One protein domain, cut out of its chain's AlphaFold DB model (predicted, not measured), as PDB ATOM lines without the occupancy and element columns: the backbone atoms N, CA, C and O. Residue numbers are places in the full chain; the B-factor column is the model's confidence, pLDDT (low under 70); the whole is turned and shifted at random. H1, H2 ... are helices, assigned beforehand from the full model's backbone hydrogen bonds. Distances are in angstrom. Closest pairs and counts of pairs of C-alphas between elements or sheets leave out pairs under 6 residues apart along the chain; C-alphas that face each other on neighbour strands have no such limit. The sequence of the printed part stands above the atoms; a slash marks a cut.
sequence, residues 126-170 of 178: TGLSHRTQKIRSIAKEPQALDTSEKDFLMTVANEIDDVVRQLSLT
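This is residues 126 to 170 of the 178 residues of an uncharacterized protein of Planctomycetes bacterium RBG_16_55_9 (UniProt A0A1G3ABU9). Two helices make an open V, with the link of residues 141 to 146 at its closed end: H1 is the shorter arm, and H2 is the longer one, whose residues 157 to 169 stick out free. The printed part has 45 residues with two named helices, H1 then H2, and no named strand; the class is all helix. It is loose, with a radius of gyration of the C-alphas of 12.5 A, and elongated, spanning 39 by 22 by 14 A.

H1, residues 126 to 140, begins at C-alpha 126 (259.402, 390.705, 379.279) and is 20.9 A long from first to last C-alpha. H2, residues 147 to 169, is 32.7 A long and ends at C-alpha 169 (279.530, 383.116, 397.251).

H1 and H2 are close but not clearly touching; their closest C-alphas, those of Ile 135 and Leu 153, are 7.6 A apart. They run opposite ways at a steep tilt of 57 degrees. In H1 and H2 every O i to N i+4 pair is within hydrogen-bond range.

The C-alphas of Gln 143 and Thr 170, the two farthest apart, are 39.1 A apart. The printed part has no cut, and the link from H1 to H2 is short. Residues 139 to 144 stand free. The mean pLDDT of the printed part is 75.3, with residues 126 to 129, 142 to 144, 167 and 169 to 170 under 70.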
ATOM      1  N   THR A 126     260.581 389.844 379.150       56.97
ATOM      2  CA  THR A 126     259.402 390.705 379.279       56.97
ATOM      3  C   THR A 126     259.267 391.276 380.693       56.97
ATOM      4  O   THR A 126     258.986 392.462 380.857       56.97
ATOM      5  N   GLY A 127     259.515 390.457 381.720       64.44
ATOM      6  CA  GLY A 127     259.539 390.885 383.120       64.44
ATOM      7  C   GLY A 127     260.662 391.884 383.407       64.44
ATOM      8  O   GLY A 127     260.418 392.909 384.041       64.44
ATOM      9  N   LEU A 128     261.862 391.637 382.874       67.19
ATOM     10  CA  LEU A 128     263.000 392.562 382.925       67.19
ATOM     11  C   LEU A 128     262.682 393.878 382.222       67.19
ATOM     12  O   LEU A 128     262.820 394.933 382.831       67.19
ATOM     13  N   SER A 129     262.185 393.828 380.985       66.94
ATOM     14  CA  SER A 129     261.825 395.024 380.219       66.94
ATOM     15  C   SER A 129     260.782 395.869 380.947       66.94
ATOM     16  O   SER A 129     260.948 397.082 381.064       66.94
ATOM     17  N   HIS A 130     259.732 395.243 381.487       75.31
ATOM     18  CA  HIS A 130     258.700 395.938 382.254       75.31
ATOM     19  C   HIS A 130     259.272 396.570 383.533       75.31
ATOM     20  O   HIS A 130     258.989 397.730 383.837       75.31
ATOM     21  N   ARG A 131     260.131 395.843 384.261       77.69
ATOM     22  CA  ARG A 131     260.813 396.352 385.461       77.69
ATOM     23  C   ARG A 131     261.730 397.533 385.130       77.69
ATOM     24  O   ARG A 131     261.630 398.569 385.779       77.69
ATOM     25  N   THR A 132     262.552 397.439 384.085       78.56
ATOM     26  CA  THR A 132     263.430 398.530 383.631       78.56
ATOM     27  C   THR A 132     262.633 399.742 383.157       78.56
ATOM     28  O   THR A 132     263.001 400.877 383.460       78.56
ATOM     29  N   GLN A 133     261.522 399.530 382.450       79.62
ATOM     30  CA  GLN A 133     260.647 400.610 382.004       79.62
ATOM     31  C   GLN A 133     259.999 401.337 383.190       79.62
ATOM     32  O   GLN A 133     259.960 402.566 383.181       79.62
ATOM     33  N   LYS A 134     259.587 400.601 384.233       79.94
ATOM     34  CA  LYS A 134     259.031 401.166 385.472       79.94
ATOM     35  C   LYS A 134     260.077 401.928 386.298       79.94
ATOM     36  O   LYS A 134     259.805 403.022 386.775       79.94
ATOM     37  N   ILE A 135     261.309 401.424 386.402       82.62
ATOM     38  CA  ILE A 135     262.425 402.167 387.028       82.62
ATOM     39  C   ILE A 135     262.706 403.463 386.252       82.62
ATOM     40  O   ILE A 135     262.924 404.520 386.840       82.62
ATOM     41  N   ARG A 136     262.664 403.405 384.915       78.25
ATOM     42  CA  ARG A 136     262.898 404.565 384.049       78.25
ATOM     43  C   ARG A 136     261.792 405.615 384.143       78.25
ATOM     44  O   ARG A 136     262.107 406.797 384.028       78.25
ATOM     45  N   SER A 137     260.528 405.217 384.306       80.06
ATOM     46  CA  SER A 137     259.426 406.167 384.507       80.06
ATOM     47  C   SER A 137     259.562 406.883 385.846       80.06
ATOM     48  O   SER A 137     259.509 408.108 385.870       80.06
ATOM     49  N   ILE A 138     259.879 406.145 386.914       80.75
ATOM     50  CA  ILE A 138     260.143 406.706 388.246       80.75
ATOM     51  C   ILE A 138     261.323 407.696 388.216       80.75
ATOM     52  O   ILE A 138     261.255 408.780 388.784       80.75
ATOM     53  N   ALA A 139     262.406 407.366 387.506       74.88
ATOM     54  CA  ALA A 139     263.577 408.239 387.399       74.88
ATOM     55  C   ALA A 139     263.339 409.511 386.558       74.88
ATOM     56  O   ALA A 139     264.068 410.490 386.710       74.88
ATOM     57  N   LYS A 140     262.360 409.498 385.641       76.12
ATOM     58  CA  LYS A 140     262.027 410.650 384.783       76.12
ATOM     59  C   LYS A 140     261.138 411.677 385.479       76.12
ATOM     60  O   LYS A 140     261.224 412.853 385.136       76.12
ATOM     61  N   GLU A 141     260.321 411.249 386.433       71.62
ATOM     62  CA  GLU A 141     259.439 412.116 387.213       71.62
ATOM     63  C   GLU A 141     259.777 411.980 388.703       71.62
ATOM     64  O   GLU A 141     259.077 411.279 389.430       71.62
ATOM     65  N   PRO A 142     260.855 412.633 389.181       63.12
ATOM     66  CA  PRO A 142     261.270 412.582 390.579       63.12
ATOM     67  C   PRO A 142     260.326 413.439 391.434       63.12
ATOM     68  O   PRO A 142     260.681 414.511 391.924       63.12
ATOM     69  N   GLN A 143     259.082 412.994 391.564       66.88
ATOM     70  CA  GLN A 143     258.137 413.489 392.553       66.88
ATOM     71  C   GLN A 143     258.284 412.671 393.842       66.88
ATOM     72  O   GLN A 143     259.086 411.736 393.920       66.88
ATOM     73  N   ALA A 144     257.553 413.042 394.895       68.88
ATOM     74  CA  ALA A 144     257.515 412.249 396.116       68.88
ATOM     75  C   ALA A 144     256.970 410.853 395.786       68.88
ATOM     76  O   ALA A 144     255.768 410.695 395.598       68.88
ATOM     77  N   LEU A 145     257.879 409.876 395.702       71.69
ATOM     78  CA  LEU A 145     257.568 408.469 395.466       71.69
ATOM     79  C   LEU A 145     256.424 408.029 396.375       71.69
ATOM     80  O   LEU A 145     256.530 408.167 397.607       71.69
ATOM     81  N   ASP A 146     255.375 407.478 395.776       79.12
ATOM     82  CA  ASP A 146     254.304 406.870 396.549       79.12
ATOM     83  C   ASP A 146     254.815 405.607 397.276       79.12
ATOM     84  O   ASP A 146     255.924 405.105 397.042       79.12
ATOM     85  N   THR A 147     254.028 405.097 398.221       78.31
ATOM     86  CA  THR A 147     254.408 403.917 399.010       78.31
ATOM     87  C   THR A 147     254.607 402.672 398.129       78.31
ATOM     88  O   THR A 147     255.525 401.895 398.375       78.31
ATOM     89  N   SER A 148     253.824 402.514 397.058       81.06
ATOM     90  CA  SER A 148     253.906 401.384 396.122       81.06
ATOM     91  C   SER A 148     255.171 401.420 395.256       81.06
ATOM     92  O   SER A 148     255.775 400.380 394.981       81.06
ATOM     93  N   GLU A 149     255.602 402.604 394.831       81.50
ATOM     94  CA  GLU A 149     256.829 402.808 394.064       81.50
ATOM     95  C   GLU A 149     258.071 402.569 394.923       81.50
ATOM     96  O   GLU A 149     259.022 401.935 394.457       81.50
ATOM     97  N   LYS A 150     258.048 402.995 396.194       78.19
ATOM     98  CA  LYS A 150     259.106 402.673 397.165       78.19
ATOM     99  C   LYS A 150     259.204 401.176 397.428       78.19
ATOM    100  O   LYS A 150     260.308 400.637 397.372       78.19
ATOM    101  N   ASP A 151     258.076 400.507 397.653       81.50
ATOM    102  CA  ASP A 151     258.032 399.060 397.886       81.50
ATOM    103  C   ASP A 151     258.541 398.282 396.664       81.50
ATOM    104  O   ASP A 151     259.291 397.311 396.793       81.50
ATOM    105  N   PHE A 152     258.207 398.744 395.454       83.62
ATOM    106  CA  PHE A 152     258.731 398.174 394.216       83.62
ATOM    107  C   PHE A 152     260.254 398.338 394.100       83.62
ATOM    108  O   PHE A 152     260.946 397.362 393.812       83.62
ATOM    109  N   LEU A 153     260.792 399.538 394.342       82.88
ATOM    110  CA  LEU A 153     262.237 399.783 394.283       82.88
ATOM    111  C   LEU A 153     263.006 399.001 395.354       82.88
ATOM    112  O   LEU A 153     264.057 398.447 395.045       82.88
ATOM    113  N   MET A 154     262.470 398.906 396.574       82.00
ATOM    114  CA  MET A 154     263.020 398.068 397.648       82.00
ATOM    115  C   MET A 154     263.041 396.590 397.256       82.00
ATOM    116  O   MET A 154     264.044 395.914 397.456       82.00
ATOM    117  N   THR A 155     261.961 396.091 396.648       85.31
ATOM    118  CA  THR A 155     261.892 394.702 396.171       85.31
ATOM    119  C   THR A 155     262.960 394.431 395.111       85.31
ATOM    120  O   THR A 155     263.676 393.438 395.203       85.31
ATOM    121  N   VAL A 156     263.122 395.334 394.138       81.62
ATOM    122  CA  VAL A 156     264.159 395.205 393.102       81.62
ATOM    123  C   VAL A 156     265.567 395.307 393.700       81.62
ATOM    124  O   VAL A 156     266.447 394.549 393.304       81.62
ATOM    125  N   ALA A 157     265.794 396.215 394.652       80.06
ATOM    126  CA  ALA A 157     267.088 396.370 395.314       80.06
ATOM    127  C   ALA A 157     267.477 395.115 396.110       80.06
ATOM    128  O   ALA A 157     268.608 394.656 395.987       80.06
ATOM    129  N   ASN A 158     266.532 394.528 396.850       81.06
ATOM    130  CA  ASN A 158     266.750 393.290 397.598       81.06
ATOM    131  C   ASN A 158     267.021 392.100 396.670       81.06
ATOM    132  O   ASN A 158     267.917 391.313 396.945       81.06
ATOM    133  N   GLU A 159     266.300 391.984 395.549       78.06
ATOM    134  CA  GLU A 159     266.578 390.945 394.548       78.06
ATOM    135  C   GLU A 159     267.981 391.105 393.929       78.06
ATOM    136  O   GLU A 159     268.678 390.112 393.729       78.06
ATOM    137  N   ILE A 160     268.415 392.337 393.628       79.62
ATOM    138  CA  ILE A 160     269.768 392.599 393.109       79.62
ATOM    139  C   ILE A 160     270.823 392.239 394.157       79.62
ATOM    140  O   ILE A 160     271.816 391.602 393.809       79.62
ATOM    141  N   ASP A 161     270.612 392.619 395.417       78.00
ATOM    142  CA  ASP A 161     271.534 392.311 396.510       78.00
ATOM    143  C   ASP A 161     271.659 390.794 396.721       78.00
ATOM    144  O   ASP A 161     272.770 390.273 396.810       78.00
ATOM    145  N   ASP A 162     270.546 390.057 396.668       77.25
ATOM    146  CA  ASP A 162     270.550 388.593 396.740       77.25
ATOM    147  C   ASP A 162     271.309 387.958 395.566       77.25
ATOM    148  O   ASP A 162     272.108 387.042 395.773       77.25
ATOM    149  N   VAL A 163     271.127 388.454 394.337       74.62
ATOM    150  CA  VAL A 163     271.872 387.965 393.164       74.62
ATOM    151  C   VAL A 163     273.368 388.261 393.301       74.62
ATOM    152  O   VAL A 163     274.195 387.377 393.074       74.62
ATOM    153  N   VAL A 164     273.743 389.477 393.710       75.12
ATOM    154  CA  VAL A 164     275.146 389.860 393.937       75.12
ATOM    155  C   VAL A 164     275.769 389.005 395.040       75.12
ATOM    156  O   VAL A 164     276.909 388.551 394.905       75.12
ATOM    157  N   ARG A 165     275.023 388.722 396.109       75.12
ATOM    158  CA  ARG A 165     275.466 387.875 397.215       75.12
ATOM    159  C   ARG A 165     275.656 386.426 396.779       75.12
ATOM    160  O   ARG A 165     276.683 385.835 397.104       75.12
ATOM    161  N   GLN A 166     274.728 385.870 396.002       72.62
ATOM    162  CA  GLN A 166     274.860 384.526 395.431       72.62
ATOM    163  C   GLN A 166     276.084 384.421 394.515       72.62
ATOM    164  O   GLN A 166     276.863 383.480 394.662       72.62
ATOM    165  N   LEU A 167     276.312 385.417 393.650       69.56
ATOM    166  CA  LEU A 167     277.488 385.490 392.772       69.56
ATOM    167  C   LEU A 167     278.804 385.652 393.550       69.56
ATOM    168  O   LEU A 167     279.831 385.101 393.161       69.56
ATOM    169  N   SER A 168     278.783 386.369 394.675       70.69
ATOM    170  CA  SER A 168     279.955 386.546 395.545       70.69
ATOM    171  C   SER A 168     280.329 385.257 396.285       70.69
ATOM    172  O   SER A 168     281.507 384.996 396.513       70.69
ATOM    173  N   LEU A 169     279.337 384.426 396.621       66.88
ATOM    174  CA  LEU A 169     279.530 383.116 397.251       66.88
ATOM    175  C   LEU A 169     279.971 382.025 396.259       66.88
ATOM    176  O   LEU A 169     280.439 380.975 396.689       66.88
ATOM    177  N   THR A 170     279.842 382.259 394.948       53.28
ATOM    178  CA  THR A 170     280.299 381.331 393.895       53.28
ATOM    179  C   THR A 170     281.721 381.613 393.400       53.28
ATOM    180  O   THR A 170     282.210 380.897 392.525       53.28
TER     181      THR A 170